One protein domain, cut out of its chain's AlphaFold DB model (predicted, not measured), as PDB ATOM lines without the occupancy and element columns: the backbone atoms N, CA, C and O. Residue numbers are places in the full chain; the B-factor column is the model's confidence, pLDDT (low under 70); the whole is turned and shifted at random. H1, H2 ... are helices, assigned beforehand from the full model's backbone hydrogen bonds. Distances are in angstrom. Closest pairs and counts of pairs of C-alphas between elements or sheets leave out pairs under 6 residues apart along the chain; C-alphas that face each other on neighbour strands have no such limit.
ATOM      1  N   ALA A 208     132.349 116.561 100.929       95.00
ATOM      2  CA  ALA A 208     133.388 115.764 101.586       95.00
ATOM      3  C   ALA A 208     132.834 114.835 102.695       95.00
ATOM      4  O   ALA A 208     133.190 113.655 102.679       95.00
ATOM      5  N   PRO A 209     131.913 115.277 103.580       96.44
ATOM      6  CA  PRO A 209     131.315 114.389 104.581       96.44
ATOM      7  C   PRO A 209     130.478 113.246 103.997       96.44
ATOM      8  O   PRO A 209     130.468 112.146 104.543       96.44
ATOM      9  N   ALA A 210     129.800 113.473 102.867       95.81
ATOM     10  CA  ALA A 210     128.983 112.447 102.221       95.81
ATOM     11  C   ALA A 210     129.832 111.266 101.719       95.81
ATOM     12  O   ALA A 210     129.380 110.124 101.761       95.81
ATOM     13  N   ASN A 211     131.077 111.518 101.301       94.50
ATOM     14  CA  ASN A 211     132.006 110.443 100.952       94.50
ATOM     15  C   ASN A 211     132.376 109.600 102.179       94.50
ATOM     16  O   ASN A 211     132.375 108.371 102.097       94.50
ATOM     17  N   LEU A 212     132.622 110.244 103.327       96.75
ATOM     18  CA  LEU A 212     133.034 109.560 104.553       96.75
ATOM     19  C   LEU A 212     131.950 108.601 105.071       96.75
ATOM     20  O   LEU A 212     132.281 107.504 105.514       96.75
ATOM     21  N   VAL A 213     130.667 108.950 104.901       97.06
ATOM     22  CA  VAL A 213     129.522 108.070 105.214       97.06
ATOM     23  C   VAL A 213     129.659 106.688 104.569       97.06
ATOM     24  O   VAL A 213     129.259 105.687 105.166       97.06
ATOM     25  N   ALA A 214     130.255 106.598 103.373       93.94
ATOM     26  CA  ALA A 214     130.427 105.335 102.663       93.94
ATOM     27  C   ALA A 214     131.320 104.331 103.406       93.94
ATOM     28  O   ALA A 214     131.187 103.136 103.158       93.94
ATOM     29  N   VAL A 215     132.191 104.782 104.311       96.50
ATOM     30  CA  VAL A 215     133.090 103.933 105.113       96.50
ATOM     31  C   VAL A 215     132.792 103.984 106.616       96.50
ATOM     32  O   VAL A 215     133.503 103.358 107.395       96.50
ATOM     33  N   THR A 216     131.746 104.705 107.025       98.12
ATOM     34  CA  THR A 216     131.327 104.849 108.427       98.12
ATOM     35  C   THR A 216     129.891 104.354 108.617       98.12
ATOM     36  O   THR A 216     129.630 103.154 108.562       98.12
ATOM     37  N   THR A 217     128.925 105.255 108.792       97.81
ATOM     38  CA  THR A 217     127.548 104.948 109.198       97.81
ATOM     39  C   THR A 217     126.780 104.105 108.186       97.81
ATOM     40  O   THR A 217     125.886 103.357 108.574       97.81
ATOM     41  N   ARG A 218     127.146 104.127 106.895       95.94
ATOM     42  CA  ARG A 218     126.554 103.228 105.886       95.94
ATOM     43  C   ARG A 218     126.926 101.758 106.096       95.94
ATOM     44  O   ARG A 218     126.262 100.883 105.551       95.94
ATOM     45  N   GLN A 219     127.997 101.490 106.837       96.38
ATOM     46  CA  GLN A 219     128.498 100.140 107.096       96.38
ATOM     47  C   GLN A 219     127.904  99.520 108.359       96.38
ATOM     48  O   GLN A 219     128.119  98.335 108.608       96.38
ATOM     49  N   MET A 220     127.151 100.300 109.136       97.25
ATOM     50  CA  MET A 220     126.383  99.790 110.262       97.25
ATOM     51  C   MET A 220     125.273  98.858 109.778       97.25
ATOM     52  O   MET A 220     124.689  99.053 108.709       97.25
ATOM     53  N   ASN A 221     124.951  97.870 110.606       97.06
ATOM     54  CA  ASN A 221     123.699  97.142 110.478       97.06
ATOM     55  C   ASN A 221     122.512  98.125 110.618       97.06
ATOM     56  O   ASN A 221     122.602  99.115 111.347       97.06
ATOM     57  N   VAL A 222     121.422  97.881 109.881       97.25
ATOM     58  CA  VAL A 222     120.290  98.818 109.797       97.25
ATOM     59  C   VAL A 222     119.629  98.991 111.163       97.25
ATOM     60  O   VAL A 222     119.413 100.123 111.584       97.25
ATOM     61  N   GLU A 223     119.398  97.900 111.891       98.12
ATOM     62  CA  GLU A 223     118.761  97.921 113.205       98.12
ATOM     63  C   GLU A 223     119.600  98.684 114.244       98.12
ATOM     64  O   GLU A 223     119.058  99.496 115.000       98.12
ATOM     65  N   GLU A 224     120.924  98.478 114.255       98.00
ATOM     66  CA  GLU A 224     121.850  99.238 115.112       98.00
ATOM     67  C   GLU A 224     121.878 100.725 114.761       98.00
ATOM     68  O   GLU A 224     121.855 101.581 115.648       98.00
ATOM     69  N   ARG A 225     121.940 101.047 113.467       98.31
ATOM     70  CA  ARG A 225     121.954 102.433 112.999       98.31
ATOM     71  C   ARG A 225     120.674 103.150 113.406       98.31
ATOM     72  O   ARG A 225     120.742 104.263 113.919       98.31
ATOM     73  N   ASP A 226     119.529 102.502 113.241       98.25
ATOM     74  CA  ASP A 226     118.236 103.062 113.620       98.25
ATOM     75  C   ASP A 226     118.107 103.203 115.142       98.25
ATOM     76  O   ASP A 226     117.487 104.155 115.619       98.25
ATOM     77  N   ALA A 227     118.721 102.307 115.926       98.44
ATOM     78  CA  ALA A 227     118.830 102.474 117.375       98.44
ATOM     79  C   ALA A 227     119.634 103.730 117.733       98.44
ATOM     80  O   ALA A 227     119.148 104.554 118.502       98.44
ATOM     81  N   TRP A 228     120.795 103.948 117.106       98.62
ATOM     82  CA  TRP A 228     121.597 105.156 117.342       98.62
ATOM     83  C   TRP A 228     120.877 106.438 116.911       98.62
ATOM     84  O   TRP A 228     121.047 107.473 117.554       98.62
ATOM     85  N   ILE A 229     120.055 106.384 115.858       98.44
ATOM     86  CA  ILE A 229     119.202 107.511 115.455       98.44
ATOM     87  C   ILE A 229     118.136 107.786 116.524       98.44
ATOM     88  O   ILE A 229     117.967 108.932 116.936       98.44
ATOM     89  N   ARG A 230     117.441 106.752 117.023       98.31
ATOM     90  CA  ARG A 230     116.433 106.898 118.094       98.31
ATOM     91  C   ARG A 230     117.032 107.410 119.405       98.31
ATOM     92  O   ARG A 230     116.383 108.180 120.103       98.31
ATOM     93  N   GLU A 231     118.258 107.006 119.720       98.25
ATOM     94  CA  GLU A 231     119.027 107.470 120.883       98.25
ATOM     95  C   GLU A 231     119.580 108.898 120.717       98.25
ATOM     96  O   GLU A 231     120.155 109.442 121.656       98.25
ATOM     97  N   GLY A 232     119.450 109.511 119.533       98.00
ATOM     98  CA  GLY A 232     119.994 110.841 119.242       98.00
ATOM     99  C   GLY A 232     121.517 110.880 119.068       98.00
ATOM    100  O   GLY A 232     122.108 111.956 119.070       98.00
ATOM    101  N   ARG A 233     122.166 109.720 118.912       98.31
ATOM    102  CA  ARG A 233     123.616 109.605 118.670       98.31
ATOM    103  C   ARG A 233     123.989 109.880 117.219       98.31
ATOM    104  O   ARG A 233     125.088 110.356 116.955       98.31
ATOM    105  N   LEU A 234     123.093 109.539 116.295       98.56
ATOM    106  CA  LEU A 234     123.204 109.872 114.879       98.56
ATOM    107  C   LEU A 234     122.021 110.737 114.467       98.56
ATOM    108  O   LEU A 234     120.905 110.577 114.962       98.56
ATOM    109  N   SER A 235     122.247 111.616 113.502       97.44
ATOM    110  CA  SER A 235     121.175 112.333 112.836       97.44
ATOM    111  C   SER A 235     120.291 111.373 112.030       97.44
ATOM    112  O   SER A 235     120.729 110.319 111.559       97.44
ATOM    113  N   ARG A 236     119.046 111.784 111.755       95.62
ATOM    114  CA  ARG A 236     118.139 111.047 110.854       95.62
ATOM    115  C   ARG A 236     118.735 110.789 109.461       95.62
ATOM    116  O   ARG A 236     118.330 109.852 108.778       95.62
ATOM    117  N   PHE A 237     119.716 111.590 109.032       96.38
ATOM    118  CA  PHE A 237     120.324 111.483 107.705       96.38
ATOM    119  C   PHE A 237     121.262 110.284 107.559       96.38
ATOM    120  O   PHE A 237     121.558 109.900 106.425       96.38
ATOM    121  N   ALA A 238     121.695 109.657 108.660       97.19
ATOM    122  CA  ALA A 238     122.465 108.416 108.619       97.19
ATOM    123  C   ALA A 238     121.669 107.254 107.986       97.19
ATOM    124  O   ALA A 238     122.255 106.361 107.368       97.19
ATOM    125  N   GLY A 239     120.335 107.285 108.093       95.19
ATOM    126  CA  GLY A 239     119.427 106.313 107.478       95.19
ATOM    127  C   GLY A 239     119.204 106.510 105.975       95.19
ATOM    128  O   GLY A 239     118.715 105.602 105.306       95.19
ATOM    129  N   MET A 240     119.579 107.667 105.423       95.44
ATOM    130  CA  MET A 240     119.231 108.079 104.060       95.44
ATOM    131  C   MET A 240     120.410 107.937 103.095       95.44
ATOM    132  O   MET A 240     121.554 108.262 103.429       95.44
ATOM    133  N   SER A 241     120.136 107.504 101.861       93.75
ATOM    134  CA  SER A 241     121.162 107.396 100.817       93.75
ATOM    135  C   SER A 241     121.771 108.763 100.501       93.75
ATOM    136  O   SER A 241     121.062 109.749 100.333       93.75
ATOM    137  N   VAL A 242     123.098 108.829 100.352       93.94
ATOM    138  CA  VAL A 242     123.805 110.057  99.937       93.94
ATOM    139  C   VAL A 242     123.430 110.517  98.527       93.94
ATOM    140  O   VAL A 242     123.684 111.664  98.180       93.94
ATOM    141  N   PHE A 243     122.805 109.640  97.740       91.88
ATOM    142  CA  PHE A 243     122.365 109.905  96.372       91.88
ATOM    143  C   PHE A 243     120.884 110.281  96.265       91.88
ATOM    144  O   PHE A 243     120.389 110.429  95.153       91.88
ATOM    145  N   GLU A 244     120.165 110.421  97.383       94.12
ATOM    146  CA  GLU A 244     118.815 110.982  97.318       94.12
ATOM    147  C   GLU A 244     118.854 112.438  96.834       94.12
ATOM    148  O   GLU A 244     119.774 113.196  97.159       94.12
ATOM    149  N   GLY A 245     117.833 112.837  96.073       93.44
ATOM    150  CA  GLY A 245     117.625 114.230  95.687       93.44
ATOM    151  C   GLY A 245     117.129 115.083  96.863       93.44
ATOM    152  O   GLY A 245     116.656 114.546  97.866       93.44
ATOM    153  N   PRO A 246     117.175 116.422  96.752       95.00
ATOM    154  CA  PRO A 246     116.803 117.312  97.852       95.00
ATOM    155  C   PRO A 246     115.350 117.132  98.333       95.00
ATOM    156  O   PRO A 246     115.078 117.310  99.517       95.00
ATOM    157  N   ALA A 247     114.434 116.699  97.458       93.75
ATOM    158  CA  ALA A 247     113.043 116.424  97.822       93.75
ATOM    159  C   ALA A 247     112.906 115.392  98.959       93.75
ATOM    160  O   ALA A 247     112.051 115.556  99.822       93.75
ATOM    161  N   ALA A 248     113.779 114.381  99.011       93.56
ATOM    162  CA  ALA A 248     113.734 113.345 100.044       93.56
ATOM    163  C   ALA A 248     114.115 113.869 101.440       93.56
ATOM    164  O   ALA A 248     113.720 113.286 102.443       93.56
ATOM    165  N   TYR A 249     114.890 114.956 101.516       91.25
ATOM    166  CA  TYR A 249     115.352 115.542 102.780       91.25
ATOM    167  C   TYR A 249     114.480 116.702 103.268       91.25
ATOM    168  O   TYR A 249     114.656 117.145 104.401       91.25
ATOM    169  N   GLY A 250     113.600 117.227 102.409       78.25
ATOM    170  CA  GLY A 250     112.944 118.524 102.593       78.25
ATOM    171  C   GLY A 250     112.000 118.613 103.793       78.25
ATOM    172  O   GLY A 250     111.776 119.710 104.302       78.25
ATOM    173  N   GLU A 251     111.480 117.486 104.289       75.81
ATOM    174  CA  GLU A 251     110.607 117.473 105.465       75.81
ATOM    175  C   GLU A 251     111.335 118.047 106.691       75.81
ATOM    176  O   GLU A 251     112.252 117.433 107.239       75.81
ATOM    177  N   GLY A 252     110.926 119.235 107.141       72.00
ATOM    178  CA  GLY A 252     111.459 119.896 108.338       72.00
ATOM    179  C   GLY A 252     112.502 120.990 108.091       72.00
ATOM    180  O   GLY A 252     113.004 121.550 109.061       72.00
ATOM    181  N   PHE A 253     112.810 121.332 106.837       83.62
ATOM    182  CA  PHE A 253     113.677 122.470 106.519       83.62
ATOM    183  C   PHE A 253     112.873 123.640 105.945       83.62
ATOM    184  O   PHE A 253     112.269 123.532 104.881       83.62
ATOM    185  N   ALA A 254     112.906 124.786 106.627       83.38
ATOM    186  CA  ALA A 254     112.451 126.045 106.049       83.38
ATOM    187  C   ALA A 254     113.542 126.605 105.130       83.38
ATOM    188  O   ALA A 254     114.713 126.610 105.506       83.38
ATOM    189  N   ILE A 255     113.169 127.087 103.941       81.38
ATOM    190  CA  ILE A 255     114.117 127.740 103.031       81.38
ATOM    191  C   ILE A 255     114.632 129.026 103.703       81.38
ATOM    192  O   ILE A 255     113.815 129.887 104.045       81.38
ATOM    193  N   PRO A 256     115.954 129.190 103.896       80.75
ATOM    194  CA  PRO A 256     116.512 130.407 104.457       80.75
ATOM    195  C   PRO A 256     116.293 131.564 103.486       80.75
ATOM    196  O   PRO A 256     116.780 131.507 102.364       80.75
ATOM    197  N   GLY A 257     115.604 132.620 103.928       82.88
ATOM    198  CA  GLY A 257     115.532 133.926 103.260       82.88
ATOM    199  C   GLY A 257     115.375 133.918 101.729       82.88
ATOM    200  O   GLY A 257     114.800 133.017 101.124       82.88
ATOM    201  N   ALA A 258     115.882 134.976 101.092       87.69
ATOM    202  CA  ALA A 258     115.894 135.122  99.639       87.69
ATOM    203  C   ALA A 258     117.178 134.513  99.043       87.69
ATOM    204  O   ALA A 258     118.113 135.233  98.692       87.69
ATOM    205  N   LEU A 259     117.239 133.182  98.962       93.56
ATOM    206  CA  LEU A 259     118.302 132.469  98.245       93.56
ATOM    207  C   LEU A 259     117.979 132.335  96.744       93.56
ATOM    208  O   LEU A 259     116.809 132.217  96.371       93.56
ATOM    209  N   PRO A 260     119.000 132.319  95.867       94.88
ATOM    210  CA  PRO A 260     118.796 132.195  94.430       94.88
ATOM    211  C   PRO A 260     118.281 130.794  94.029       94.88
ATOM    212  O   PRO A 260     118.552 129.815  94.736       94.88
ATOM    213  N   PRO A 261     117.598 130.652  92.873       93.56
ATOM    214  CA  PRO A 261     117.040 129.377  92.403       93.56
ATOM    215  C   PRO A 261     118.045 128.222  92.329       93.56
ATOM    216  O   PRO A 261     117.671 127.073  92.557       93.56
ATOM    217  N   GLN A 262     119.323 128.512  92.081       95.00
ATOM    218  CA  GLN A 262     120.418 127.539  92.035       95.00
ATOM    219  C   GLN A 262     120.596 126.790  93.365       95.00
ATOM    220  O   GLN A 262     121.125 125.676  93.380       95.00
ATOM    221  N   LEU A 263     120.161 127.396  94.475       96.38
ATOM    222  CA  LEU A 263     120.227 126.831  95.819       96.38
ATOM    223  C   LEU A 263     118.876 126.313  96.322       96.38
ATOM    224  O   LEU A 263     118.876 125.517  97.253       96.38
ATOM    225  N   THR A 264     117.749 126.740  95.748       95.00
ATOM    226  CA  THR A 264     116.396 126.439  96.266       95.00
ATOM    227  C   THR A 264     115.560 125.530  95.364       95.00
ATOM    228  O   THR A 264     114.586 124.937  95.820       95.00
ATOM    229  N   SER A 265     115.938 125.366  94.095       94.44
ATOM    230  CA  SER A 265     115.256 124.440  93.185       94.44
ATOM    231  C   SER A 265     115.563 122.999  93.572       94.44
ATOM    232  O   SER A 265     116.733 122.635  93.682       94.44
ATOM    233  N   LEU A 266     114.536 122.161  93.745       94.75
ATOM    234  CA  LEU A 266     114.713 120.745  94.101       94.75
ATOM    235  C   LEU A 266     115.315 119.914  92.954       94.75
ATOM    236  O   LEU A 266     115.985 118.903  93.168       94.75
ATOM    237  N   THR A 267     115.092 120.336  91.720       96.19
ATOM    238  CA  THR A 267     115.616 119.679  90.525       96.19
ATOM    239  C   THR A 267     116.373 120.679  89.669       96.19
ATOM    240  O   THR A 267     116.205 121.889  89.809       96.19
ATOM    241  N   LYS A 268     117.234 120.162  88.794       95.81
ATOM    242  CA  LYS A 268     117.857 120.892  87.694       95.81
ATOM    243  C   LYS A 268     116.808 121.075  86.587       95.81
ATOM    244  O   LYS A 268     116.449 120.063  85.973       95.81
ATOM    245  N   PRO A 269     116.291 122.290  86.319       93.25
ATOM    246  CA  PRO A 269     115.228 122.498  85.333       93.25
ATOM    247  C   PRO A 269     115.495 121.898  83.947       93.25
ATOM    248  O   PRO A 269     114.559 121.434  83.302       93.25
ATOM    249  N   SER A 270     116.748 121.870  83.484       94.00
ATOM    250  CA  SER A 270     117.072 121.398  82.129       94.00
ATOM    251  C   SER A 270     117.139 119.875  81.980       94.00
ATOM    252  O   SER A 270     116.999 119.374  80.867       94.00
ATOM    253  N   SER A 271     117.348 119.129  83.071       91.88
ATOM    254  CA  SER A 271     117.498 117.660  83.034       91.88
ATOM    255  C   SER A 271     116.475 116.904  83.880       91.88
ATOM    256  O   SER A 271     116.333 115.695  83.727       91.88
ATOM    257  N   GLY A 272     115.795 117.576  84.812       93.75
ATOM    258  CA  GLY A 272     114.906 116.950  85.793       93.75
ATOM    259  C   GLY A 272     115.628 116.180  86.909       93.75
ATOM    260  O   GLY A 272     114.977 115.731  87.850       93.75
ATOM    261  N   SER A 273     116.958 116.047  86.849       93.88
ATOM    262  CA  SER A 273     117.756 115.403  87.900       93.88
ATOM    263  C   SER A 273     117.757 116.218  89.202       93.88
ATOM    264  O   SER A 273     117.463 117.414  89.205       93.88
ATOM    265  N   GLY A 274     118.078 115.583  90.334       95.88
ATOM    266  CA  GLY A 274     118.149 116.270  91.627       95.88
ATOM    267  C   GLY A 274     119.188 117.400  91.640       95.88
ATOM    268  O   GLY A 274     120.299 117.252  91.125       95.88
ATOM    269  N   ASN A 275     118.849 118.533  92.258       96.88
ATOM    270  CA  ASN A 275     119.802 119.624  92.447       96.88
ATOM    271  C   ASN A 275     120.718 119.343  93.650       96.88
ATOM    272  O   ASN A 275     120.412 119.692  94.788       96.88
ATOM    273  N   TYR A 276     121.872 118.730  93.401       96.75
ATOM    274  CA  TYR A 276     122.862 118.424  94.444       96.75
ATOM    275  C   TYR A 276     123.643 119.651  94.962       96.75
ATOM    276  O   TYR A 276     124.447 119.522  95.889       96.75
ATOM    277  N   ASN A 277     123.388 120.837  94.396       97.69
ATOM    278  CA  ASN A 277     123.833 122.136  94.913       97.69
ATOM    279  C   ASN A 277     122.756 122.841  95.753       97.69
ATOM    280  O   ASN A 277     122.890 124.015  96.071       97.69
ATOM    281  N   HIS A 278     121.663 122.160  96.092       97.19
ATOM    282  CA  HIS A 278     120.634 122.738  96.942       97.19
ATOM    283  C   HIS A 278     121.182 123.045  98.350       97.19
ATOM    284  O   HIS A 278     121.922 122.236  98.919       97.19
ATOM    285  N   TRP A 279     120.765 124.172  98.942       96.75
ATOM    286  CA  TRP A 279     121.281 124.682 100.223       96.75
ATOM    287  C   TRP A 279     121.181 123.657 101.357       96.75
ATOM    288  O   TRP A 279     122.067 123.583 102.202       96.75
ATOM    289  N   LEU A 280     120.143 122.812 101.344       96.19
ATOM    290  CA  LEU A 280     119.948 121.763 102.352       96.19
ATOM    291  C   LEU A 280     121.149 120.823 102.488       96.19
ATOM    292  O   LEU A 280     121.362 120.261 103.557       96.19
ATOM    293  N   PHE A 281     121.952 120.642 101.433       97.06
ATOM    294  CA  PHE A 281     123.127 119.775 101.506       97.06
ATOM    295  C   PHE A 281     124.253 120.381 102.349       97.06
ATOM    296  O   PHE A 281     125.144 119.640 102.753       97.06
ATOM    297  N   LEU A 282     124.218 121.684 102.647       96.56
ATOM    298  CA  LEU A 282     125.092 122.300 103.648       96.56
ATOM    299  C   LEU A 282     124.781 121.732 105.039       96.56
ATOM    300  O   LEU A 282     125.687 121.255 105.717       96.56
ATOM    301  N   GLU A 283     123.498 121.671 105.399       95.31
ATOM    302  CA  GLU A 283     123.025 121.144 106.686       95.31
ATOM    303  C   GLU A 283     123.156 119.618 106.763       95.31
ATOM    304  O   GLU A 283     123.749 119.066 107.692       95.31
ATOM    305  N   VAL A 284     122.649 118.913 105.745       96.38
ATOM    306  CA  VAL A 284     122.653 117.444 105.705       96.38
ATOM    307  C   VAL A 284     124.077 116.898 105.738       96.38
ATOM    308  O   VAL A 284     124.355 115.948 106.472       96.38
ATOM    309  N   ASN A 285     125.003 117.475 104.966       97.56
ATOM    310  CA  ASN A 285     126.370 116.965 104.954       97.56
ATOM    311  C   ASN A 285     127.166 117.404 106.189       97.56
ATOM    312  O   ASN A 285     128.019 116.637 106.629       97.56
ATOM    313  N   ALA A 286     126.872 118.556 106.801       97.12
ATOM    314  CA  ALA A 286     127.444 118.898 108.106       97.12
ATOM    315  C   ALA A 286     127.045 117.861 109.171       97.12
ATOM    316  O   ALA A 286     127.917 117.298 109.838       97.12
ATOM    317  N   ALA A 287     125.755 117.515 109.249       97.38
ATOM    318  CA  ALA A 287     125.252 116.476 110.149       97.38
ATOM    319  C   ALA A 287     125.889 115.103 109.871       97.38
ATOM    320  O   ALA A 287     126.361 114.442 110.790       97.38
ATOM    321  N   ARG A 288     126.023 114.705 108.598       97.81
ATOM    322  CA  ARG A 288     126.736 113.470 108.207       97.81
ATOM    323  C   ARG A 288     128.207 113.455 108.617       97.81
ATOM    324  O   ARG A 288     128.762 112.384 108.872       97.81
ATOM    325  N   GLY A 289     128.851 114.621 108.638       97.94
ATOM    326  CA  GLY A 289     130.216 114.773 109.130       97.94
ATOM    327  C   GLY A 289     130.303 114.429 110.610       97.94
ATOM    328  O   GLY A 289     131.122 113.594 110.985       97.94
ATOM    329  N   LEU A 290     129.406 114.999 111.417       98.50
ATOM    330  CA  LEU A 290     129.298 114.691 112.845       98.50
ATOM    331  C   LEU A 290     128.976 113.211 113.072       98.50
ATOM    332  O   LEU A 290     129.696 112.547 113.807       98.50
ATOM    333  N   ASP A 291     127.989 112.665 112.361       98.69
ATOM    334  CA  ASP A 291     127.615 111.247 112.425       98.69
ATOM    335  C   ASP A 291     128.801 110.315 112.131       98.69
ATOM    336  O   ASP A 291     129.010 109.305 112.808       98.69
ATOM    337  N   SER A 292     129.603 110.660 111.120       98.50
ATOM    338  CA  SER A 292     130.799 109.898 110.759       98.50
ATOM    339  C   SER A 292     131.864 109.951 111.850       98.50
ATOM    340  O   SER A 292     132.491 108.928 112.121       98.50
ATOM    341  N   MET A 293     132.058 111.107 112.488       98.56
ATOM    342  CA  MET A 293     132.997 111.243 113.604       98.56
ATOM    343  C   MET A 293     132.508 110.485 114.840       98.56
ATOM    344  O   MET A 293     133.276 109.699 115.384       98.56
ATOM    345  N   THR A 294     131.225 110.598 115.199       98.69
ATOM    346  CA  THR A 294     130.606 109.813 116.280       98.69
ATOM    347  C   THR A 294     130.803 108.312 116.061       98.69
ATOM    348  O   THR A 294     131.127 107.576 116.995       98.69
ATOM    349  N   TYR A 295     130.641 107.839 114.820       98.62
ATOM    350  CA  TYR A 295     130.918 106.448 114.470       98.62
ATOM    351  C   TYR A 295     132.397 106.084 114.651       98.62
ATOM    352  O   TYR A 295     132.689 105.071 115.281       98.62
ATOM    353  N   ILE A 296     133.330 106.890 114.132       98.56
ATOM    354  CA  ILE A 296     134.775 106.616 114.223       98.56
ATOM    355  C   ILE A 296     135.247 106.606 115.681       98.56
ATOM    356  O   ILE A 296     136.033 105.739 116.055       98.56
ATOM    357  N   GLU A 297     134.762 107.529 116.508       98.56
ATOM    358  CA  GLU A 297     135.106 107.613 117.929       98.56
ATOM    359  C   GLU A 297     134.580 106.408 118.713       98.56
ATOM    360  O   GLU A 297     135.298 105.833 119.530       98.56
ATOM    361  N   ALA A 298     133.347 105.981 118.432       98.44
ATOM    362  CA  ALA A 298     132.741 104.836 119.100       98.44
ATOM    363  C   ALA A 298     133.251 103.480 118.575       98.44
ATOM    364  O   ALA A 298     133.219 102.493 119.311       98.44
ATOM    365  N   ARG A 299     133.667 103.402 117.303       98.31
ATOM    366  CA  ARG A 299     134.015 102.155 116.595       98.31
ATOM    367  C   ARG A 299     135.254 102.309 115.686       98.31
ATOM    368  O   ARG A 299     135.185 102.022 114.488       98.31
TER     369      ARG A 299
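AT A GLANCE: This is residues 208 to 299 of the 443 residues of an uncharacterized protein of Archangium gephyra (UniProt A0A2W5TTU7). One long helix, H6, is a spine with short helices and loops gathered round it: H1 packs on one side of it, H3 on another, and H2 packs on H3 away from H6. Beyond the first residue of H6, the long links before and after the short helix H5 make a loop-rich end. The printed part has 92 residues with six named helices, H1 to H6 in order, and no named strand; its class is all helix. It is compact, with a radius of gyration of the C-alphas of 14.1 A, yet elongated, spanning 42 by 25 by 21 A.

IN THESE COORDINATES: H1, residues 208 to 213, begins at C-alpha 208 (133.388, 115.764, 101.586) and is 9.3 A long. H2, residues 222 to 230, is 12.2 A long. H3, residues 236 to 239, H4, residues 246 to 249, and H5, residues 261 to 264, measure 6.0, 5.4 and 4.9 A. H6, residues 280 to 298, is 27.0 A long and ends at C-alpha 298 (132.741, 104.836, 119.100).

HOW THE PARTS SIT: H6 is the hub. Its residues 285 to 292 touch H1, closest at the C-alphas of Pro 209 and Gly 289, 4.7 A apart, at a steep tilt of 50 degrees, the same way. Its residues 284 to 291 touch H3, closest at the C-alphas of Ala 238 and Arg 288, 6.6 A apart. H3 touches H2, with the C-alphas of Arg 236 and Ile 229 closest at 5.9 A. H4 and H6 only just touch, with 3 pairs of C-alphas within 8 A, at residues 280 to 281 of H6; the closest are those of Pro 246 and Leu 280, 7.1 A. H5 touches no helix. Every O i to N i+4 pair is within hydrogen-bond range in H2 and H6, against 1 of 2 in H1; H3, H4 and H5 are too short for such a pair.

THE WHOLE: The C-alphas farthest apart, of Ser 270 and Ala 298, are 43.4 A apart. The links H4 to H5 and H5 to H6 are long. The printed part has no cut, and no printed residue is under 70 in pLDDT.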